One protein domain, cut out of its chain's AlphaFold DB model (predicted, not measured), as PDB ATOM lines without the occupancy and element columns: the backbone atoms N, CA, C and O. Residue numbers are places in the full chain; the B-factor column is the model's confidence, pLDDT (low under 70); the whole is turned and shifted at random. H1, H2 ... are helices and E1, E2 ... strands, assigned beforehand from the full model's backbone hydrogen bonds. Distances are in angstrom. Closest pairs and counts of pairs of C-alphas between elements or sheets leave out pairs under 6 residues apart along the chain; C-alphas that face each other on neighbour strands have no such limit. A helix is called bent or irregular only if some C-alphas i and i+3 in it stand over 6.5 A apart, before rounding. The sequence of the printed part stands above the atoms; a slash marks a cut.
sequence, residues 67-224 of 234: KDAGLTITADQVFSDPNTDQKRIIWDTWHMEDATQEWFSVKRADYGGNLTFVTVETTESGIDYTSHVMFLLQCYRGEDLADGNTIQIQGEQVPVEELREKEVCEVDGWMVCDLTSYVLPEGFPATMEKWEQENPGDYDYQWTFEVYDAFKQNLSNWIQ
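Overview. This is residues 67 to 224 of the 234 residues of an uncharacterized protein of Anaeromassilibacillus sp. An250 (UniProt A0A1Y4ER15). One long, strongly twisted sheet of five strands has helices H4 and H5 packed over one face, making two layers, while a small hairpin, E5 and E6, with the short helix H2 extends the body at one end. The long, bending strand E4 runs through the middle of the sheet. The 158 printed residues hold E1 E2 H1 E3 E4 E5 E6 H2 E7 E8 H3 H4 H5, five named helices and eight named strands, of mixed class. The sheet's order is E2 E3 E4 E8 E7, all antiparallel. The whole is compact, with a radius of gyration of the C-alphas of 16.4 A, but elongated, spanning 51 by 31 by 26 A.

Along the chain. Find C-alpha 71 at (39.812, -35.731, -62.051), where E1, residues 71 to 73, begins. Go on to E2, residues 91 to 95, H1, residues 108 to 111, and E3, residues 116 to 122, 18.9 A long. E4, residues 130 to 141, starts at C-alpha 130 at (35.596, -41.478, -86.254), runs 32.8 A and bends by 53 degrees at residue 134. Next come E5, residues 150 to 153, E6, residues 156 to 159, H2, residues 160 to 164, E7, residues 167 to 171, E8, residues 174 to 178, and H3, residues 180 to 183. H4, residues 187 to 198, is 16.8 A long. H5, residues 206 to 222, is 22.6 A long and ends at C-alpha 222 at (30.874, -40.235, -63.102); it has a kink of 45 degrees near residue 216 and is irregular, with C-alphas 217 and 220 8.0 A apart.

Arrangement. Look first at E2 and E3, where N 94 and O 117 are 2.9 A apart, within hydrogen-bond range. The hairpin E3 and E4 has N 118 and O 135 at 2.8 A. E4 is staggered: its residues 137 to 141 pair with E8, N 140 and O 175 at 2.9 A. The hairpin E7 and E8 has N 176 and O 169 at 2.9 A. H5 is on the sheet at a height of 8.5 A, over E3 and E4; its closest C-alphas with E3 are those of Val 120 and Thr 208, 6.8 A. H4 is on the sheet, C-alphas 134 and 188 being its closest with E4, 5.5 A. H4 and H5 are close but not clearly touching, closest at C-alphas 189 and 209, 6.9 A, at a shallow tilt of 18 degrees, opposite ways. H3 is on the sheet, over none of its strands, at a height of 5.8 A; H2 only grazes it with residues 163 to 164. In the hairpin E5 and E6, N 151 and O 158 are 2.9 A apart; H1 is not on the large sheet, and its closest C-alphas with E5 are those of Tyr 111 and Ile 153, 4.3 A. E1 pairs with no named strand, but its residues 72 to 73 pair antiparallel with residues 223 to 224. Every O i to N i+4 pair is within hydrogen-bond range in H2 and H4, and 10 of 13 in H5; H1 and H3 are too short for one.

Size, cuts and confidence. Look for the farthest C-alphas at Asp 85 and Gly 148, 52.3 A apart. The printed part has no cut. The links E1 to E2 and E2 to H1 are long. Mean pLDDT of the printed part is 89.1; residues 87, 97 to 104 and 126 to 127 are under 70.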
ATOM      1  N   LYS A  67      42.120 -33.934 -66.262       94.44
ATOM      2  CA  LYS A  67      43.426 -34.509 -65.924       94.44
ATOM      3  C   LYS A  67      44.303 -33.548 -65.117       94.44
ATOM      4  O   LYS A  67      44.905 -33.976 -64.134       94.44
ATOM      5  N   ASP A  68      44.359 -32.269 -65.492       94.06
ATOM      6  CA  ASP A  68      45.120 -31.253 -64.745       94.06
ATOM      7  C   ASP A  68      44.555 -31.029 -63.337       94.06
ATOM      8  O   ASP A  68      45.307 -30.777 -62.396       94.06
ATOM      9  N   ALA A  69      43.233 -31.148 -63.193       94.94
ATOM     10  CA  ALA A  69      42.531 -31.081 -61.917       94.94
ATOM     11  C   ALA A  69      42.644 -32.381 -61.091       94.94
ATOM     12  O   ALA A  69      42.137 -32.442 -59.974       94.94
ATOM     13  N   GLY A  70      43.306 -33.426 -61.609       95.25
ATOM     14  CA  GLY A  70      43.373 -34.736 -60.956       95.25
ATOM     15  C   GLY A  70      42.035 -35.482 -60.954       95.25
ATOM     16  O   GLY A  70      41.822 -36.355 -60.117       95.25
ATOM     17  N   LEU A  71      41.135 -35.143 -61.876       95.88
ATOM     18  CA  LEU A  71      39.812 -35.731 -62.051       95.88
ATOM     19  C   LEU A  71      39.792 -36.695 -63.245       95.88
ATOM     20  O   LEU A  71      40.595 -36.607 -64.176       95.88
ATOM     21  N   THR A  72      38.843 -37.621 -63.233       95.31
ATOM     22  CA  THR A  72      38.598 -38.576 -64.318       95.31
ATOM     23  C   THR A  72      37.105 -38.853 -64.457       95.31
ATOM     24  O   THR A  72      36.338 -38.572 -63.538       95.31
ATOM     25  N   ILE A  73      36.697 -39.420 -65.592       95.00
ATOM     26  CA  ILE A  73      35.340 -39.927 -65.801       95.00
ATOM     27  C   ILE A  73      35.383 -41.445 -65.681       95.00
ATOM     28  O   ILE A  73      36.151 -42.113 -66.369       95.00
ATOM     29  N   THR A  74      34.552 -42.013 -64.816       92.25
ATOM     30  CA  THR A  74      34.388 -43.464 -64.697       92.25
ATOM     31  C   THR A  74      32.926 -43.825 -64.879       92.25
ATOM     32  O   THR A  74      32.137 -43.731 -63.944       92.25
ATOM     33  N   ALA A  75      32.576 -44.250 -66.094       88.44
ATOM     34  CA  ALA A  75      31.258 -44.800 -66.367       88.44
ATOM     35  C   ALA A  75      31.131 -46.203 -65.755       88.44
ATOM     36  O   ALA A  75      32.003 -47.057 -65.927       88.44
ATOM     37  N   ASP A  76      30.032 -46.447 -65.051       82.12
ATOM     38  CA  ASP A  76      29.662 -47.757 -64.506       82.12
ATOM     39  C   ASP A  76      28.863 -48.611 -65.508       82.12
ATOM     40  O   ASP A  76      28.712 -49.823 -65.328       82.12
ATOM     41  N   GLN A  77      28.392 -47.988 -66.588       86.06
ATOM     42  CA  GLN A  77      27.694 -48.636 -67.684       86.06
ATOM     43  C   GLN A  77      28.663 -49.122 -68.769       86.06
ATOM     44  O   GLN A  77      29.600 -48.434 -69.173       86.06
ATOM     45  N   VAL A  78      28.392 -50.321 -69.284       85.88
ATOM     46  CA  VAL A  78      29.042 -50.843 -70.487       85.88
ATOM     47  C   VAL A  78      28.162 -50.511 -71.680       85.88
ATOM     48  O   VAL A  78      26.988 -50.881 -71.711       85.88
ATOM     49  N   PHE A  79      28.744 -49.843 -72.663       89.25
ATOM     50  CA  PHE A  79      28.099 -49.560 -73.936       89.25
ATOM     51  C   PHE A  79      28.548 -50.592 -74.987       89.25
ATOM     52  O   PHE A  79      29.537 -51.307 -74.788       89.25
ATOM     53  N   SER A  80      27.862 -50.656 -76.126       88.44
ATOM     54  CA  SER A  80      28.293 -51.474 -77.264       88.44
ATOM     55  C   SER A  80      27.894 -50.836 -78.584       88.44
ATOM     56  O   SER A  80      26.757 -50.394 -78.719       88.44
ATOM     57  N   ASP A  81      28.801 -50.875 -79.556       90.31
ATOM     58  CA  ASP A  81      28.504 -50.568 -80.952       90.31
ATOM     59  C   ASP A  81      27.901 -51.825 -81.623       90.31
ATOM     60  O   ASP A  81      28.600 -52.831 -81.755       90.31
ATOM     61  N   PRO A  82      26.616 -51.821 -82.027       89.38
ATOM     62  CA  PRO A  82      25.960 -52.971 -82.649       89.38
ATOM     63  C   PRO A  82      26.490 -53.278 -84.056       89.38
ATOM     64  O   PRO A  82      26.194 -54.344 -84.596       89.38
ATOM     65  N   ASN A  83      27.278 -52.379 -84.652       89.06
ATOM     66  CA  ASN A  83      27.863 -52.567 -85.976       89.06
ATOM     67  C   ASN A  83      29.105 -53.474 -85.942       89.06
ATOM     68  O   ASN A  83      29.604 -53.878 -86.995       89.06
ATOM     69  N   THR A  84      29.619 -53.814 -84.752       84.31
ATOM     70  CA  THR A  84      30.841 -54.609 -84.597       84.31
ATOM     71  C   THR A  84      30.810 -55.522 -83.369       84.31
ATOM     72  O   THR A  84      30.448 -55.131 -82.267       84.31
ATOM     73  N   ASP A  85      31.295 -56.757 -83.522       78.19
ATOM     74  CA  ASP A  85      31.455 -57.701 -82.401       78.19
ATOM     75  C   ASP A  85      32.700 -57.402 -81.538       78.19
ATOM     76  O   ASP A  85      33.030 -58.130 -80.590       78.19
ATOM     77  N   GLN A  86      33.465 -56.368 -81.888       73.31
ATOM     78  CA  GLN A  86      34.701 -56.037 -81.200       73.31
ATOM     79  C   GLN A  86      34.398 -55.362 -79.857       73.31
ATOM     80  O   GLN A  86      33.939 -54.228 -79.801       73.31
ATOM     81  N   LYS A  87      34.732 -56.039 -78.750       68.56
ATOM     82  CA  LYS A  87      34.730 -55.443 -77.403       68.56
ATOM     83  C   LYS A  87      35.832 -54.389 -77.315       68.56
ATOM     84  O   LYS A  87      36.978 -54.721 -77.006       68.56
ATOM     85  N   ARG A  88      35.506 -53.149 -77.658       70.44
ATOM     86  CA  ARG A  88      36.444 -52.026 -77.714       70.44
ATOM     87  C   ARG A  88      35.926 -50.833 -76.925       70.44
ATOM     88  O   ARG A  88      34.773 -50.801 -76.508       70.44
ATOM     89  N   ILE A  89      36.837 -49.897 -76.685       76.44
ATOM     90  CA  ILE A  89      36.531 -48.584 -76.129       76.44
ATOM     91  C   ILE A  89      35.731 -47.835 -77.199       76.44
ATOM     92  O   ILE A  89      36.198 -47.699 -78.324       76.44
ATOM     93  N   ILE A  90      34.516 -47.428 -76.855       86.81
ATOM     94  CA  ILE A  90      33.557 -46.754 -77.752       86.81
ATOM     95  C   ILE A  90      33.220 -45.342 -77.278       86.81
ATOM     96  O   ILE A  90      32.422 -44.645 -77.891       86.81
ATOM     97  N   TRP A  91      33.832 -44.929 -76.174       91.62
ATOM     98  CA  TRP A  91      33.879 -43.555 -75.719       91.62
ATOM     99  C   TRP A  91      35.240 -43.324 -75.069       91.62
ATOM    100  O   TRP A  91      35.782 -44.246 -74.459       91.62
ATOM    101  N   ASP A  92      35.784 -42.121 -75.190       89.44
ATOM    102  CA  ASP A  92      37.085 -41.785 -74.616       89.44
ATOM    103  C   ASP A  92      37.104 -40.341 -74.099       89.44
ATOM    104  O   ASP A  92      36.221 -39.529 -74.397       89.44
ATOM    105  N   THR A  93      38.119 -40.027 -73.300       90.31
ATOM    106  CA  THR A  93      38.439 -38.664 -72.887       90.31
ATOM    107  C   THR A  93      39.754 -38.219 -73.496       90.31
ATOM    108  O   THR A  93      40.807 -38.790 -73.216       90.31
ATOM    109  N   TRP A  94      39.708 -37.131 -74.256       87.50
ATOM    110  CA  TRP A  94      40.889 -36.512 -74.844       87.50
ATOM    111  C   TRP A  94      41.199 -35.205 -74.131       87.50
ATOM    112  O   TRP A  94      40.320 -34.367 -73.943       87.50
ATOM    113  N   HIS A  95      42.459 -34.997 -73.761       83.62
ATOM    114  CA  HIS A  95      42.890 -33.769 -73.098       83.62
ATOM    115  C   HIS A  95      43.729 -32.933 -74.056       83.62
ATOM    116  O   HIS A  95      44.710 -33.416 -74.623       83.62
ATOM    117  N   MET A  96      43.344 -31.671 -74.236       74.44
ATOM    118  CA  MET A  96      44.124 -30.748 -75.049       74.44
ATOM    119  C   MET A  96      45.297 -30.217 -74.227       74.44
ATOM    120  O   MET A  96      45.110 -29.368 -73.358       74.44
ATOM    121  N   GLU A  97      46.499 -30.723 -74.506       63.72
ATOM    122  CA  GLU A  97      47.748 -30.214 -73.922       63.72
ATOM    123  C   GLU A  97      48.429 -29.186 -74.861       63.72
ATOM    124  O   GLU A  97      48.967 -28.180 -74.384       63.72
ATOM    125  N   ASP A  98      48.298 -29.366 -76.187       56.62
ATOM    126  CA  ASP A  98      48.912 -28.541 -77.244       56.62
ATOM    127  C   ASP A  98      47.927 -27.591 -77.964       56.62
ATOM    128  O   ASP A  98      46.709 -27.709 -77.868       56.62
ATOM    129  N   ALA A  99      48.465 -26.605 -78.693       53.66
ATOM    130  CA  ALA A  99      47.776 -25.368 -79.085       53.66
ATOM    131  C   ALA A  99      46.551 -25.496 -80.017       53.66
ATOM    132  O   ALA A  99      45.832 -24.506 -80.188       53.66
ATOM    133  N   THR A 100      46.286 -26.638 -80.657       57.03
ATOM    134  CA  THR A 100      45.122 -26.793 -81.551       57.03
ATOM    135  C   THR A 100      44.763 -28.259 -81.742       57.03
ATOM    136  O   THR A 100      45.637 -29.072 -82.033       57.03
ATOM    137  N   GLN A 101      43.470 -28.581 -81.671       65.00
ATOM    138  CA  GLN A 101      42.953 -29.850 -82.172       65.00
ATOM    139  C   GLN A 101      42.228 -29.575 -83.493       65.00
ATOM    140  O   GLN A 101      41.099 -29.081 -83.512       65.00
ATOM    141  N   GLU A 102      42.930 -29.813 -84.609       57.56
ATOM    142  CA  GLU A 102      42.503 -29.395 -85.957       57.56
ATOM    143  C   GLU A 102      41.117 -29.935 -86.339       57.56
ATOM    144  O   GLU A 102      40.370 -29.252 -87.036       57.56
ATOM    145  N   TRP A 103      40.739 -31.114 -85.836       60.75
ATOM    146  CA  TRP A 103      39.481 -31.779 -86.190       60.75
ATOM    147  C   TRP A 103      38.230 -31.062 -85.661       60.75
ATOM    148  O   TRP A 103      37.186 -31.143 -86.299       60.75
ATOM    149  N   PHE A 104      38.341 -30.286 -84.573       66.31
ATOM    150  CA  PHE A 104      37.233 -29.478 -84.032       66.31
ATOM    151  C   PHE A 104      37.401 -27.973 -84.265       66.31
ATOM    152  O   PHE A 104      36.555 -27.190 -83.847       66.31
ATOM    153  N   SER A 105      38.493 -27.540 -84.909       73.50
ATOM    154  CA  SER A 105      38.865 -26.117 -84.998       73.50
ATOM    155  C   SER A 105      38.921 -25.409 -83.632       73.50
ATOM    156  O   SER A 105      38.778 -24.191 -83.551       73.50
ATOM    157  N   VAL A 106      39.156 -26.163 -82.552       79.69
ATOM    158  CA  VAL A 106      39.248 -25.638 -81.185       79.69
ATOM    159  C   VAL A 106      40.702 -25.303 -80.884       79.69
ATOM    160  O   VAL A 106      41.588 -26.161 -80.971       79.69
ATOM    161  N   LYS A 107      40.952 -24.047 -80.511       81.88
ATOM    162  CA  LYS A 107      42.261 -23.580 -80.050       81.88
ATOM    163  C   LYS A 107      42.209 -23.338 -78.555       81.88
ATOM    164  O   LYS A 107      41.356 -22.599 -78.079       81.88
ATOM    165  N   ARG A 108      43.184 -23.881 -77.831       80.81
ATOM    166  CA  ARG A 108      43.332 -23.711 -76.377       80.81
ATOM    167  C   ARG A 108      43.228 -22.246 -75.927       80.81
ATOM    168  O   ARG A 108      42.574 -21.945 -74.935       80.81
ATOM    169  N   ALA A 109      43.870 -21.341 -76.670       81.38
ATOM    170  CA  ALA A 109      43.901 -19.911 -76.361       81.38
ATOM    171  C   ALA A 109      42.512 -19.256 -76.396       81.38
ATOM    172  O   ALA A 109      42.270 -18.312 -75.656       81.38
ATOM    173  N   ASP A 110      41.597 -19.781 -77.212       87.81
ATOM    174  CA  ASP A 110      40.254 -19.225 -77.326       87.81
ATOM    175  C   ASP A 110      39.410 -19.546 -76.077       87.81
ATOM    176  O   ASP A 110      38.435 -18.853 -75.827       87.81
ATOM    177  N   TYR A 111      39.794 -20.542 -75.270       90.00
ATOM    178  CA  TYR A 111      39.048 -21.027 -74.096       90.00
ATOM    179  C   TYR A 111      39.758 -20.756 -72.765       90.00
ATOM    180  O   TYR A 111      39.493 -21.435 -71.775       90.00
ATOM    181  N   GLY A 112      40.740 -19.851 -72.745       88.50
ATOM    182  CA  GLY A 112      41.429 -19.478 -71.507       88.50
ATOM    183  C   GLY A 112      42.124 -20.647 -70.794       88.50
ATOM    184  O   GLY A 112      42.422 -20.555 -69.603       88.50
ATOM    185  N   GLY A 113      42.386 -21.778 -71.472       90.19
ATOM    186  CA  GLY A 113      42.984 -22.936 -70.816       90.19
ATOM    187  C   GLY A 113      42.791 -24.298 -71.452       90.19
ATOM    188  O   GLY A 113      42.383 -24.427 -72.603       90.19
ATOM    189  N   ASN A 114      43.165 -25.323 -70.684       91.62
ATOM    190  CA  ASN A 114      43.116 -26.719 -71.113       91.62
ATOM    191  C   ASN A 114      41.683 -27.245 -71.094       91.62
ATOM    192  O   ASN A 114      40.863 -26.809 -70.290       91.62
ATOM    193  N   LEU A 115      41.399 -28.198 -71.975       92.00
ATOM    194  CA  LEU A 115      40.060 -28.729 -72.213       92.00
ATOM    195  C   LEU A 115      40.075 -30.253 -72.133       92.00
ATOM    196  O   LEU A 115      41.096 -30.887 -72.408       92.00
ATOM    197  N   THR A 116      38.936 -30.839 -71.774       94.06
ATOM    198  CA  THR A 116      38.684 -32.278 -71.906       94.06
ATOM    199  C   THR A 116      37.529 -32.509 -72.858       94.06
ATOM    200  O   THR A 116      36.419 -32.065 -72.600       94.06
ATOM    201  N   PHE A 117      37.778 -33.226 -73.942       93.25
ATOM    202  CA  PHE A 117      36.731 -33.713 -74.822       93.25
ATOM    203  C   PHE A 117      36.281 -35.072 -74.325       93.25
ATOM    204  O   PHE A 117      37.111 -35.932 -74.046       93.25
ATOM    205  N   VAL A 118      34.974 -35.263 -74.254       94.94
ATOM    206  CA  VAL A 118      34.357 -36.575 -74.097       94.94
ATOM    207  C   VAL A 118      33.805 -36.950 -75.460       94.94
ATOM    208  O   VAL A 118      32.938 -36.247 -75.987       94.94
ATOM    209  N   THR A 119      34.330 -38.017 -76.049       93.81
ATOM    210  CA  THR A 119      33.976 -38.445 -77.403       93.81
ATOM    211  C   THR A 119      33.272 -39.789 -77.391       93.81
ATOM    212  O   THR A 119      33.482 -40.601 -76.492       93.81
ATOM    213  N   VAL A 120      32.430 -40.020 -78.395       94.06
ATOM    214  CA  VAL A 120      31.968 -41.352 -78.791       94.06
ATOM    215  C   VAL A 120      32.698 -41.750 -80.071       94.06
ATOM    216  O   VAL A 120      32.894 -40.927 -80.965       94.06
ATOM    217  N   GLU A 121      33.129 -43.004 -80.147       91.69
ATOM    218  CA  GLU A 121      33.963 -43.518 -81.232       91.69
ATOM    219  C   GLU A 121      33.143 -44.455 -82.116       91.69
ATOM    220  O   GLU A 121      32.656 -45.487 -81.660       91.69
ATOM    221  N   THR A 122      33.005 -44.115 -83.394       90.50
ATOM    222  CA  THR A 122      32.281 -44.930 -84.382       90.50
ATOM    223  C   THR A 122      33.252 -45.694 -85.277       90.50
ATOM    224  O   THR A 122      34.356 -45.222 -85.545       90.50
ATOM    225  N   THR A 123      32.863 -46.887 -85.736       86.62
ATOM    226  CA  THR A 123      33.713 -47.788 -86.539       86.62
ATOM    227  C   THR A 123      33.217 -47.949 -87.975       86.62
ATOM    228  O   THR A 123      33.218 -49.042 -88.538       86.62
ATOM    229  N   GLU A 124      32.808 -46.847 -88.597       82.19
ATOM    230  CA  GLU A 124      32.119 -46.808 -89.898       82.19
ATOM    231  C   GLU A 124      32.844 -47.575 -91.019       82.19
ATOM    232  O   GLU A 124      32.218 -48.226 -91.853       82.19
ATOM    233  N   SER A 125      34.181 -47.538 -91.029       74.38
ATOM    234  CA  SER A 125      35.014 -48.225 -92.029       74.38
ATOM    235  C   SER A 125      35.427 -49.652 -91.633       74.38
ATOM    236  O   SER A 125      36.090 -50.346 -92.407       74.38
ATOM    237  N   GLY A 126      35.094 -50.088 -90.413       68.31
ATOM    238  CA  GLY A 126      35.530 -51.349 -89.802       68.31
ATOM    239  C   GLY A 126      37.023 -51.425 -89.445       68.31
ATOM    240  O   GLY A 126      37.461 -52.431 -88.878       68.31
ATOM    241  N   ILE A 127      37.813 -50.397 -89.779       68.38
ATOM    242  CA  ILE A 127      39.267 -50.335 -89.550       68.38
ATOM    243  C   ILE A 127      39.634 -49.081 -88.755       68.38
ATOM    244  O   ILE A 127      40.323 -49.197 -87.740       68.38
ATOM    245  N   ASP A 128      39.157 -47.923 -89.207       75.94
ATOM    246  CA  ASP A 128      39.422 -46.619 -88.604       75.94
ATOM    247  C   ASP A 128      38.242 -46.145 -87.753       75.94
ATOM    248  O   ASP A 128      37.090 -46.530 -87.990       75.94
ATOM    249  N   TYR A 129      38.560 -45.293 -86.778       80.44
ATOM    250  CA  TYR A 129      37.588 -44.661 -85.898       80.44
ATOM    251  C   TYR A 129      37.278 -43.247 -86.359       80.44
ATOM    252  O   TYR A 129      38.183 -42.503 -86.750       80.44
ATOM    253  N   THR A 130      36.014 -42.874 -86.213       88.06
ATOM    254  CA  THR A 130      35.596 -41.478 -86.254       88.06
ATOM    255  C   THR A 130      35.148 -41.070 -84.855       88.06
ATOM    256  O   THR A 130      34.173 -41.615 -84.325       88.06
ATOM    257  N   SER A 131      35.868 -40.114 -84.271       88.81
ATOM    258  CA  SER A 131      35.564 -39.538 -82.962       88.81
ATOM    259  C   SER A 131      34.549 -38.409 -83.098       88.81
ATOM    260  O   SER A 131      34.784 -37.437 -83.819       88.81
ATOM    261  N   HIS A 132      33.460 -38.489 -82.340       91.38
ATOM    262  CA  HIS A 132      32.420 -37.464 -82.284       91.38
ATOM    263  C   HIS A 132      32.355 -36.867 -80.883       91.38
ATOM    264  O   HIS A 132      32.228 -37.593 -79.900       91.38
ATOM    265  N   VAL A 133      32.447 -35.541 -80.765       92.69
ATOM    266  CA  VAL A 133      32.434 -34.861 -79.459       92.69
ATOM    267  C   VAL A 133      31.031 -34.818 -78.890       92.69
ATOM    268  O   VAL A 133      30.149 -34.182 -79.454       92.69
ATOM    269  N   MET A 134      30.859 -35.445 -77.732       95.56
ATOM    270  CA  MET A 134      29.642 -35.366 -76.935       95.56
ATOM    271  C   MET A 134      29.690 -34.190 -75.963       95.56
ATOM    272  O   MET A 134      28.704 -33.465 -75.845       95.56
ATOM    273  N   PHE A 135      30.832 -34.019 -75.284       96.00
ATOM    274  CA  PHE A 135      31.027 -32.961 -74.294       96.00
ATOM    275  C   PHE A 135      32.395 -32.291 -74.421       96.00
ATOM    276  O   PHE A 135      33.397 -32.954 -74.694       96.00
ATOM    277  N   LEU A 136      32.443 -30.990 -74.153       94.62
ATOM    278  CA  LEU A 136      33.660 -30.222 -73.937       94.62
ATOM    279  C   LEU A 136      33.673 -29.698 -72.503       94.62
ATOM    280  O   LEU A 136      32.933 -28.779 -72.170       94.62
ATOM    281  N   LEU A 137      34.530 -30.265 -71.663       96.81
ATOM    282  CA  LEU A 137      34.605 -29.952 -70.243       96.81
ATOM    283  C   LEU A 137      35.829 -29.101 -69.916       96.81
ATOM    284  O   LEU A 137      36.929 -29.339 -70.430       96.81
ATOM    285  N   GLN A 138      35.646 -28.154 -68.999       96.19
ATOM    286  CA  GLN A 138      36.728 -27.368 -68.412       96.19
ATOM    287  C   GLN A 138      36.515 -27.214 -66.904       96.19
ATOM    288  O   GLN A 138      35.387 -27.079 -66.436       96.19
ATOM    289  N   CYS A 139      37.608 -27.270 -66.150       97.44
ATOM    290  CA  CYS A 139      37.627 -27.152 -64.698       97.44
ATOM    291  C   CYS A 139      38.160 -25.782 -64.292       97.44
ATOM    292  O   CYS A 139      39.155 -25.308 -64.848       97.44
ATOM    293  N   TYR A 140      37.560 -25.201 -63.262       96.94
ATOM    294  CA  TYR A 140      37.999 -23.950 -62.655       96.94
ATOM    295  C   TYR A 140      38.079 -24.117 -61.145       96.94
ATOM    296  O   TYR A 140      37.276 -24.838 -60.550       96.94
ATOM    297  N   ARG A 141      39.050 -23.462 -60.507       95.50
ATOM    298  CA  ARG A 141      39.137 -23.483 -59.047       95.50
ATOM    299  C   ARG A 141      38.021 -22.630 -58.472       95.50
ATOM    300  O   ARG A 141      37.887 -21.470 -58.851       95.50
ATOM    301  N   GLY A 142      37.273 -23.170 -57.514       92.19
ATOM    302  CA  GLY A 142      36.176 -22.444 -56.871       92.19
ATOM    303  C   GLY A 142      36.609 -21.105 -56.263       92.19
ATOM    304  O   GLY A 142      35.856 -20.138 -56.305       92.19
ATOM    305  N   GLU A 143      37.842 -21.020 -55.754       90.44
ATOM    306  CA  GLU A 143      38.401 -19.792 -55.166       90.44
ATOM    307  C   GLU A 143      38.634 -18.654 -56.175       90.44
ATOM    308  O   GLU A 143      38.618 -17.490 -55.776       90.44
ATOM    309  N   ASP A 144      38.796 -18.971 -57.463       90.75
ATOM    310  CA  ASP A 144      39.031 -17.978 -58.519       90.75
ATOM    311  C   ASP A 144      37.711 -17.419 -59.092       90.75
ATOM    312  O   ASP A 144      37.683 -16.354 -59.716       90.75
ATOM    313  N   LEU A 145      36.593 -18.111 -58.849       92.25
ATOM    314  CA  LEU A 145      35.269 -17.822 -59.403       92.25
ATOM    315  C   LEU A 145      34.489 -16.810 -58.551       92.25
ATOM    316  O   LEU A 145      33.392 -17.100 -58.070       92.25
ATOM    317  N   ALA A 146      35.043 -15.616 -58.351       90.31
ATOM    318  CA  ALA A 146      34.333 -14.512 -57.707       90.31
ATOM    319  C   ALA A 146      33.373 -13.796 -58.679       90.31
ATOM    320  O   ALA A 146      33.650 -13.690 -59.873       90.31
ATOM    321  N   ASP A 147      32.257 -13.279 -58.156       86.75
ATOM    322  CA  ASP A 147      31.305 -12.474 -58.936       86.75
ATOM    323  C   ASP A 147      31.981 -11.223 -59.512       86.75
ATOM    324  O   ASP A 147      32.794 -10.573 -58.848       86.75
ATOM    325  N   GLY A 148      31.624 -10.874 -60.748       84.81
ATOM    326  CA  GLY A 148      32.240  -9.786 -61.507       84.81
ATOM    327  C   GLY A 148      33.558 -10.134 -62.208       84.81
ATOM    328  O   GLY A 148      34.025  -9.321 -63.009       84.81
ATOM    329  N   ASN A 149      34.137 -11.318 -61.972       90.56
ATOM    330  CA  ASN A 149      35.232 -11.828 -62.799       90.56
ATOM    331  C   ASN A 149      34.702 -12.367 -64.134       90.56
ATOM    332  O   ASN A 149      33.524 -12.708 -64.277       90.56
ATOM    333  N   THR A 150      35.597 -12.484 -65.113       91.50
ATOM    334  CA  THR A 150      35.281 -13.046 -66.425       91.50
ATOM    335  C   THR A 150      36.300 -14.097 -66.838       91.50
ATOM    336  O   THR A 150      37.438 -14.125 -66.364       91.50
ATOM    337  N   ILE A 151      35.873 -14.969 -67.744       91.88
ATOM    338  CA  ILE A 151      36.707 -15.991 -68.364       91.88
ATOM    339  C   ILE A 151      36.694 -15.837 -69.881       91.88
ATOM    340  O   ILE A 151      35.717 -15.369 -70.464       91.88
ATOM    341  N   GLN A 152      37.771 -16.254 -70.537       91.00
ATOM    342  CA  GLN A 152      37.878 -16.203 -71.990       91.00
ATOM    343  C   GLN A 152      37.276 -17.476 -72.607       91.00
ATOM    344  O   GLN A 152      37.809 -18.563 -72.403       91.00
ATOM    345  N   ILE A 153      36.193 -17.356 -73.382       91.31
ATOM    346  CA  ILE A 153      35.618 -18.451 -74.184       91.31
ATOM    347  C   ILE A 153      35.367 -17.952 -75.609       91.31
ATOM    348  O   ILE A 153      34.714 -16.939 -75.819       91.31
ATOM    349  N   GLN A 154      35.904 -18.658 -76.603       88.69
ATOM    350  CA  GLN A 154      35.893 -18.282 -78.020       88.69
ATOM    351  C   GLN A 154      36.333 -16.843 -78.333       88.69
ATOM    352  O   GLN A 154      35.844 -16.223 -79.276       88.69
ATOM    353  N   GLY A 155      37.274 -16.291 -77.565       83.88
ATOM    354  CA  GLY A 155      37.686 -14.894 -77.745       83.88
ATOM    355  C   GLY A 155      36.693 -13.863 -77.183       83.88
ATOM    356  O   GLY A 155      36.965 -12.664 -77.254       83.88
ATOM    357  N   GLU A 156      35.621 -14.304 -76.516       89.31
ATOM    358  CA  GLU A 156      34.701 -13.467 -75.736       89.31
ATOM    359  C   GLU A 156      34.944 -13.587 -74.222       89.31
ATOM    360  O   GLU A 156      35.418 -14.612 -73.732       89.31
ATOM    361  N   GLN A 157      34.650 -12.513 -73.483       91.25
ATOM    362  CA  GLN A 157      34.733 -12.469 -72.021       91.25
ATOM    363  C   GLN A 157      33.369 -12.850 -71.436       91.25
ATOM    364  O   GLN A 157      32.423 -12.066 -71.515       91.25
ATOM    365  N   VAL A 158      33.278 -14.046 -70.864       92.50
ATOM    366  CA  VAL A 158      32.058 -14.602 -70.269       92.50
ATOM    367  C   VAL A 158      32.076 -14.347 -68.758       92.50
ATOM    368  O   VAL A 158      33.052 -14.725 -68.103       92.50
ATOM    369  N   PRO A 159      31.046 -13.706 -68.179       93.44
ATOM    370  CA  PRO A 159      30.949 -13.520 -66.734       93.44
ATOM    371  C   PRO A 159      30.893 -14.854 -65.987       93.44
ATOM    372  O   PRO A 159      30.258 -15.808 -66.441       93.44
ATOM    373  N   VAL A 160      31.515 -14.914 -64.809       93.94
ATOM    374  CA  VAL A 160      31.484 -16.116 -63.959       93.94
ATOM    375  C   VAL A 160      30.047 -16.534 -63.618       93.94
ATOM    376  O   VAL A 160      29.760 -17.721 -63.502       93.94
ATOM    377  N   GLU A 161      29.115 -15.593 -63.498       93.62
ATOM    378  CA  GLU A 161      27.703 -15.874 -63.242       93.62
ATOM    379  C   GLU A 161      27.054 -16.679 -64.373       93.62
ATOM    380  O   GLU A 161      26.319 -17.623 -64.094       93.62
ATOM    381  N   GLU A 162      27.370 -16.350 -65.628       94.75
ATOM    382  CA  GLU A 162      26.909 -17.101 -66.802       94.75
ATOM    383  C   GLU A 162      27.598 -18.469 -66.879       94.75
ATOM    384  O   GLU A 162      26.962 -19.481 -67.172       94.75
ATOM    385  N   LEU A 163      28.890 -18.529 -66.547       94.56
ATOM    386  CA  LEU A 163      29.637 -19.785 -66.500       94.56
ATOM    387  C   LEU A 163      29.049 -20.781 -65.493       94.56
ATOM    388  O   LEU A 163      29.002 -21.977 -65.777       94.56
ATOM    389  N   ARG A 164      28.577 -20.318 -64.330       95.12
ATOM    390  CA  ARG A 164      27.951 -21.194 -63.323       95.12
ATOM    391  C   ARG A 164      26.668 -21.853 -63.831       95.12
ATOM    392  O   ARG A 164      26.334 -22.945 -63.393       95.12
ATOM    393  N   GLU A 165      25.980 -21.266 -64.812       96.00
ATOM    394  CA  GLU A 165      24.839 -21.923 -65.471       96.00
ATOM    395  C   GLU A 165      25.261 -23.143 -66.312       96.00
ATOM    396  O   GLU A 165      24.419 -23.957 -66.696       96.00
ATOM    397  N   LYS A 166      26.561 -23.275 -66.603       96.38
ATOM    398  CA  LYS A 166      27.176 -24.404 -67.314       96.38
ATOM    399  C   LYS A 166      27.757 -25.458 -66.371       96.38
ATOM    400  O   LYS A 166      28.413 -26.382 -66.848       96.38
ATOM    401  N   GLU A 167      27.576 -25.321 -65.059       97.56
ATOM    402  CA  GLU A 167      28.086 -26.279 -64.080       97.56
ATOM    403  C   GLU A 167      27.505 -27.682 -64.317       97.56
ATOM    404  O   GLU A 167      26.296 -27.882 -64.428       97.56
ATOM    405  N   VAL A 168      28.400 -28.667 -64.363       98.12
ATOM    406  CA  VAL A 168      28.075 -30.094 -64.346       98.12
ATOM    407  C   VAL A 168      28.122 -30.619 -62.915       98.12
ATOM    408  O   VAL A 168      27.212 -31.329 -62.484       98.12
ATOM    409  N   CYS A 169      29.193 -30.297 -62.187       97.94
ATOM    410  CA  CYS A 169      29.382 -30.667 -60.789       97.94
ATOM    411  C   CYS A 169      30.511 -29.865 -60.127       97.94
ATOM    412  O   CYS A 169      31.429 -29.387 -60.801       97.94
ATOM    413  N   GLU A 170      30.517 -29.868 -58.795       97.19
ATOM    414  CA  GLU A 170      31.664 -29.489 -57.973       97.19
ATOM    415  C   GLU A 170      32.310 -30.715 -57.314       97.19
ATOM    416  O   GLU A 170      31.642 -31.531 -56.673       97.19
ATOM    417  N   VAL A 171      33.634 -30.838 -57.431       96.19
ATOM    418  CA  VAL A 171      34.408 -31.937 -56.839       96.19
ATOM    419  C   VAL A 171      35.796 -31.452 -56.425       96.19
ATOM    420  O   VAL A 171      36.506 -30.828 -57.200       96.19
ATOM    421  N   ASP A 172      36.186 -31.726 -55.177       94.06
ATOM    422  CA  ASP A 172      37.507 -31.375 -54.619       94.06
ATOM    423  C   ASP A 172      37.927 -29.901 -54.831       94.06
ATOM    424  O   ASP A 172      39.075 -29.587 -55.133       94.06
ATOM    425  N   GLY A 173      36.971 -28.972 -54.707       94.75
ATOM    426  CA  GLY A 173      37.210 -27.535 -54.899       94.75
ATOM    427  C   GLY A 173      37.284 -27.080 -56.362       94.75
ATOM    428  O   GLY A 173      37.550 -25.903 -56.615       94.75
ATOM    429  N   TRP A 174      37.023 -27.977 -57.313       97.69
ATOM    430  CA  TRP A 174      36.899 -27.674 -58.734       97.69
ATOM    431  C   TRP A 174      35.435 -27.597 -59.153       97.69
ATOM    432  O   TRP A 174      34.671 -28.525 -58.897       97.69
ATOM    433  N   MET A 175      35.073 -26.528 -59.858       97.88
ATOM    434  CA  MET A 175      33.829 -26.443 -60.618       97.88
ATOM    435  C   MET A 175      34.095 -26.964 -62.030       97.88
ATOM    436  O   MET A 175      34.957 -26.430 -62.735       97.88
ATOM    437  N   VAL A 176      33.385 -28.014 -62.434       98.31
ATOM    438  CA  VAL A 176      33.470 -28.577 -63.786       98.31
ATOM    439  C   VAL A 176      32.314 -28.039 -64.614       98.31
ATOM    440  O   VAL A 176      31.157 -28.203 -64.233       98.31
ATOM    441  N   CYS A 177      32.619 -27.428 -65.755       98.06
ATOM    442  CA  CYS A 177      31.635 -26.814 -66.641       98.06
ATOM    443  C   CYS A 177      31.567 -27.513 -67.997       98.06
ATOM    444  O   CYS A 177      32.595 -27.921 -68.541       98.06
ATOM    445  N   ASP A 178      30.361 -27.577 -68.561       97.50
ATOM    446  CA  ASP A 178      30.095 -28.025 -69.925       97.50
ATOM    447  C   ASP A 178      30.074 -26.834 -70.899       97.50
ATOM    448  O   ASP A 178      29.120 -26.057 -70.972       97.50
ATOM    449  N   LEU A 179      31.142 -26.712 -71.683       95.31
ATOM    450  CA  LEU A 179      31.329 -25.678 -72.699       95.31
ATOM    451  C   LEU A 179      30.911 -26.145 -74.103       95.31
ATOM    452  O   LEU A 179      31.190 -25.463 -75.093       95.31
ATOM    453  N   THR A 180      30.233 -27.288 -74.223       93.75
ATOM    454  CA  THR A 180      29.881 -27.886 -75.521       93.75
ATOM    455  C   THR A 180      29.085 -26.940 -76.398       93.75
ATOM    456  O   THR A 180      29.344 -26.883 -77.594       93.75
ATOM    457  N   SER A 181      28.176 -26.142 -75.826       92.12
ATOM    458  CA  SER A 181      27.352 -25.203 -76.602       92.12
ATOM    459  C   SER A 181      28.162 -24.146 -77.356       92.12
ATOM    460  O   SER A 181      27.641 -23.554 -78.295       92.12
ATOM    461  N   TYR A 182      29.414 -23.897 -76.962       88.75
ATOM    462  CA  TYR A 182      30.293 -22.990 -77.693       88.75
ATOM    463  C   TYR A 182      30.863 -23.675 -78.949       88.75
ATOM    464  O   TYR A 182      30.903 -23.060 -80.010       88.75
ATOM    465  N   VAL A 183      31.239 -24.959 -78.894       83.12
ATOM    466  CA  VAL A 183      31.764 -25.701 -80.068       83.12
ATOM    467  C   VAL A 183      30.654 -26.250 -80.962       83.12
ATOM    468  O   VAL A 183      30.736 -26.169 -82.185       83.12
ATOM    469  N   LEU A 184      29.626 -26.826 -80.346       87.38
ATOM    470  CA  LEU A 184      28.493 -27.482 -80.982       87.38
ATOM    471  C   LEU A 184      27.213 -26.741 -80.572       87.38
ATOM    472  O   LEU A 184      26.484 -27.211 -79.696       87.38
ATOM    473  N   PRO A 185      26.912 -25.577 -81.178       87.81
ATOM    474  CA  PRO A 185      25.757 -24.766 -80.789       87.81
ATOM    475  C   PRO A 185      24.417 -25.477 -81.015       87.81
ATOM    476  O   PRO A 185      23.463 -25.246 -80.277       87.81
ATOM    477  N   GLU A 186      24.344 -26.375 -82.000       90.56
ATOM    478  CA  GLU A 186      23.165 -27.217 -82.258       90.56
ATOM    479  C   GLU A 186      23.150 -28.496 -81.395       90.56
ATOM    480  O   GLU A 186      22.148 -29.207 -81.335       90.56
ATOM    481  N   GLY A 187      24.248 -28.765 -80.680       92.75
ATOM    482  CA  GLY A 187      24.439 -29.929 -79.826       92.75
ATOM    483  C   GLY A 187      24.882 -31.190 -80.569       92.75
ATOM    484  O   GLY A 187      24.887 -31.275 -81.800       92.75
ATOM    485  N   PHE A 188      25.249 -32.200 -79.779       95.25
ATOM    486  CA  PHE A 188      25.650 -33.511 -80.284       95.25
ATOM    487  C   PHE A 188      24.562 -34.186 -81.145       95.25
ATOM    488  O   PHE A 188      24.901 -34.614 -82.248       95.25
ATOM    489  N   PRO A 189      23.265 -34.221 -80.753       96.69
ATOM    490  CA  PRO A 189      22.252 -34.908 -81.552       96.69
ATOM    491  C   PRO A 189      22.114 -34.366 -82.979       96.69
ATOM    492  O   PRO A 189      22.163 -35.137 -83.931       96.69
ATOM    493  N   ALA A 190      22.032 -33.042 -83.142       95.94
ATOM    494  CA  ALA A 190      21.948 -32.418 -84.463       95.94
ATOM    495  C   ALA A 190      23.215 -32.671 -85.299       95.94
ATOM    496  O   ALA A 190      23.140 -32.879 -86.511       95.94
ATOM    497  N   THR A 191      24.380 -32.702 -84.645       93.56
ATOM    498  CA  THR A 191      25.657 -33.015 -85.299       93.56
ATOM    499  C   THR A 191      25.665 -34.448 -85.835       93.56
ATOM    500  O   THR A 191      26.038 -34.656 -86.988       93.56
ATOM    501  N   MET A 192      25.194 -35.421 -85.049       95.12
ATOM    502  CA  MET A 192      25.100 -36.822 -85.475       95.12
ATOM    503  C   MET A 192      24.048 -37.043 -86.562       95.12
ATOM    504  O   MET A 192      24.316 -37.747 -87.530       95.12
ATOM    505  N   GLU A 193      22.880 -36.407 -86.458       95.12
ATOM    506  CA  GLU A 193      21.846 -36.470 -87.501       95.12
ATOM    507  C   GLU A 193      22.366 -35.935 -88.841       95.12
ATOM    508  O   GLU A 193      22.115 -36.513 -89.900       95.12
ATOM    509  N   LYS A 194      23.119 -34.830 -88.808       94.00
ATOM    510  CA  LYS A 194      23.774 -34.286 -89.997       94.00
ATOM    511  C   LYS A 194      24.854 -35.234 -90.521       94.00
ATOM    512  O   LYS A 194      24.926 -35.452 -91.727       94.00
ATOM    513  N   TRP A 195      25.663 -35.807 -89.633       92.31
ATOM    514  CA  TRP A 195      26.702 -36.764 -90.005       92.31
ATOM    515  C   TRP A 195      26.128 -37.987 -90.726       92.31
ATOM    516  O   TRP A 195      26.631 -38.359 -91.783       92.31
ATOM    517  N   GLU A 196      25.041 -38.564 -90.207       92.25
ATOM    518  CA  GLU A 196      24.325 -39.686 -90.825       92.25
ATOM    519  C   GLU A 196      23.810 -39.328 -92.232       92.25
ATOM    520  O   GLU A 196      23.924 -40.119 -93.168       92.25
ATOM    521  N   GLN A 197      23.294 -38.106 -92.417       92.69
ATOM    522  CA  GLN A 197      22.844 -37.623 -93.730       92.69
ATOM    523  C   GLN A 197      23.998 -37.440 -94.727       92.69
ATOM    524  O   GLN A 197      23.823 -37.681 -95.925       92.69
ATOM    525  N   GLU A 198      25.157 -36.984 -94.251       91.62
ATOM    526  CA  GLU A 198      26.354 -36.755 -95.068       91.62
ATOM    527  C   GLU A 198      27.117 -38.055 -95.372       91.62
ATOM    528  O   GLU A 198      27.784 -38.140 -96.406       91.62
ATOM    529  N   ASN A 199      26.951 -39.085 -94.538       88.12
ATOM    530  CA  ASN A 199      27.598 -40.391 -94.655       88.12
ATOM    531  C   ASN A 199      26.559 -41.522 -94.764       88.12
ATOM    532  O   ASN A 199      26.466 -42.376 -93.877       88.12
ATOM    533  N   PRO A 200      25.770 -41.560 -95.857       83.31
ATOM    534  CA  PRO A 200      24.736 -42.568 -96.023       83.31
ATOM    535  C   PRO A 200      25.351 -43.969 -96.131       83.31
ATOM    536  O   PRO A 200      26.243 -44.212 -96.949       83.31
ATOM    537  N   GLY A 201      24.829 -44.911 -95.350       86.19
ATOM    538  CA  GLY A 201      25.286 -46.297 -95.324       86.19
ATOM    539  C   GLY A 201      24.403 -47.181 -94.445       86.19
ATOM    540  O   GLY A 201      23.355 -46.748 -93.977       86.19
ATOM    541  N   ASP A 202      24.846 -48.420 -94.229       88.19
ATOM    542  CA  ASP A 202      24.161 -49.394 -93.364       88.19
ATOM    543  C   ASP A 202      24.616 -49.304 -91.892       88.19
ATOM    544  O   ASP A 202      24.220 -50.134 -91.076       88.19
ATOM    545  N   TYR A 203      25.478 -48.336 -91.559       90.88
ATOM    546  CA  TYR A 203      25.961 -48.139 -90.196       90.88
ATOM    547  C   TYR A 203      24.846 -47.547 -89.328       90.88
ATOM    548  O   TYR A 203      24.321 -46.474 -89.624       90.88
ATOM    549  N   ASP A 204      24.490 -48.243 -88.253       91.00
ATOM    550  CA  ASP A 204      23.511 -47.777 -87.279       91.00
ATOM    551  C   ASP A 204      24.169 -46.785 -86.313       91.00
ATOM    552  O   ASP A 204      25.029 -47.170 -85.519       91.00
ATOM    553  N   TYR A 205      23.770 -45.513 -86.364       93.44
ATOM    554  CA  TYR A 205      24.243 -44.475 -85.444       93.44
ATOM    555  C   TYR A 205      23.375 -44.336 -84.184       93.44
ATOM    556  O   TYR A 205      23.758 -43.596 -83.276       93.44
ATOM    557  N   GLN A 206      22.233 -45.031 -84.076       93.06
ATOM    558  CA  GLN A 206      21.270 -44.830 -82.982       93.06
ATOM    559  C   GLN A 206      21.874 -45.091 -81.599       93.06
ATOM    560  O   GLN A 206      21.607 -44.353 -80.651       93.06
ATOM    561  N   TRP A 207      22.766 -46.076 -81.491       93.38
ATOM    562  CA  TRP A 207      23.455 -46.386 -80.238       93.38
ATOM    563  C   TRP A 207      24.288 -45.208 -79.701       93.38
ATOM    564  O   TRP A 207      24.476 -45.095 -78.492       93.38
ATOM    565  N   THR A 208      24.761 -44.297 -80.563       95.88
ATOM    566  CA  THR A 208      25.543 -43.128 -80.122       95.88
ATOM    567  C   THR A 208      24.693 -42.152 -79.304       95.88
ATOM    568  O   THR A 208      25.189 -41.550 -78.352       95.88
ATOM    569  N   PHE A 209      23.393 -42.050 -79.606       96.62
ATOM    570  CA  PHE A 209      22.450 -41.250 -78.829       96.62
ATOM    571  C   PHE A 209      22.183 -41.884 -77.460       96.62
ATOM    572  O   PHE A 209      22.074 -41.161 -76.475       96.62
ATOM    573  N   GLU A 210      22.162 -43.218 -77.363       94.69
ATOM    574  CA  GLU A 210      22.039 -43.918 -76.076       94.69
ATOM    575  C   GLU A 210      23.245 -43.646 -75.165       94.69
ATOM    576  O   GLU A 210      23.078 -43.402 -73.967       94.69
ATOM    577  N   VAL A 211      24.460 -43.645 -75.731       95.94
ATOM    578  CA  VAL A 211      25.680 -43.261 -75.002       95.94
ATOM    579  C   VAL A 211      25.574 -41.811 -74.541       95.94
ATOM    580  O   VAL A 211      25.757 -41.530 -73.355       95.94
ATOM    581  N   TYR A 212      25.231 -40.898 -75.452       97.25
ATOM    582  CA  TYR A 212      25.081 -39.482 -75.133       97.25
ATOM    583  C   TYR A 212      24.063 -39.247 -74.015       97.25
ATOM    584  O   TYR A 212      24.377 -38.551 -73.051       97.25
ATOM    585  N   ASP A 213      22.884 -39.865 -74.084       97.31
ATOM    586  CA  ASP A 213      21.837 -39.736 -73.070       97.31
ATOM    587  C   ASP A 213      22.283 -40.272 -71.706       97.31
ATOM    588  O   ASP A 213      21.992 -39.657 -70.675       97.31
ATOM    589  N   ALA A 214      23.019 -41.385 -71.681       96.31
ATOM    590  CA  ALA A 214      23.561 -41.942 -70.448       96.31
ATOM    591  C   ALA A 214      24.587 -40.999 -69.804       96.31
ATOM    592  O   ALA A 214      24.503 -40.739 -68.601       96.31
ATOM    593  N   PHE A 215      25.499 -40.425 -70.594       97.19
ATOM    594  CA  PHE A 215      26.409 -39.387 -70.113       97.19
ATOM    595  C   PHE A 215      25.636 -38.164 -69.627       97.19
ATOM    596  O   PHE A 215      25.856 -37.696 -68.517       97.19
ATOM    597  N   LYS A 216      24.662 -37.678 -70.391       96.31
ATOM    598  CA  LYS A 216      23.880 -36.500 -70.014       96.31
ATOM    599  C   LYS A 216      23.159 -36.665 -68.670       96.31
ATOM    600  O   LYS A 216      22.983 -35.692 -67.944       96.31
ATOM    601  N   GLN A 217      22.742 -37.888 -68.342       96.56
ATOM    602  CA  GLN A 217      22.072 -38.219 -67.082       96.56
ATOM    603  C   GLN A 217      23.037 -38.443 -65.911       96.56
ATOM    604  O   GLN A 217      22.663 -38.178 -64.770       96.56
ATOM    605  N   ASN A 218      24.248 -38.948 -66.171       97.00
ATOM    606  CA  ASN A 218      25.130 -39.477 -65.125       97.00
ATOM    607  C   ASN A 218      26.501 -38.799 -65.032       97.00
ATOM    608  O   ASN A 218      27.235 -39.083 -64.090       97.00
ATOM    609  N   LEU A 219      26.856 -37.902 -65.956       96.31
ATOM    610  CA  LEU A 219      28.198 -37.322 -66.058       96.31
ATOM    611  C   LEU A 219      28.660 -36.679 -64.745       96.31
ATOM    612  O   LEU A 219      29.788 -36.918 -64.325       96.31
ATOM    613  N   SER A 220      27.782 -35.945 -64.057       96.81
ATOM    614  CA  SER A 220      28.089 -35.334 -62.757       96.81
ATOM    615  C   SER A 220      28.464 -36.352 -61.675       96.81
ATOM    616  O   SER A 220      29.288 -36.053 -60.819       96.81
ATOM    617  N   ASN A 221      27.903 -37.563 -61.727       95.88
ATOM    618  CA  ASN A 221      28.221 -38.651 -60.802       95.88
ATOM    619  C   ASN A 221      29.444 -39.466 -61.244       95.88
ATOM    620  O   ASN A 221      30.085 -40.108 -60.416       95.88
ATOM    621  N   TRP A 222      29.742 -39.491 -62.545       96.12
ATOM    622  CA  TRP A 222      30.874 -40.235 -63.102       96.12
ATOM    623  C   TRP A 222      32.189 -39.464 -63.040       96.12
ATOM    624  O   TRP A 222      33.250 -40.086 -63.115       96.12
ATOM    625  N   ILE A 223      32.141 -38.138 -62.903       96.88
ATOM    626  CA  ILE A 223      33.328 -37.328 -62.639       96.88
ATOM    627  C   ILE A 223      33.754 -37.531 -61.182       96.88
ATOM    628  O   ILE A 223      33.010 -37.247 -60.247       96.88
ATOM    629  N   GLN A 224      34.980 -38.008 -60.988       95.12
ATOM    630  CA  GLN A 224      35.530 -38.299 -59.668       95.12
ATOM    631  C   GLN A 224      37.022 -37.989 -59.590       95.12
ATOM    632  O   GLN A 224      37.703 -37.862 -60.610       95.12
TER     633      GLN A 224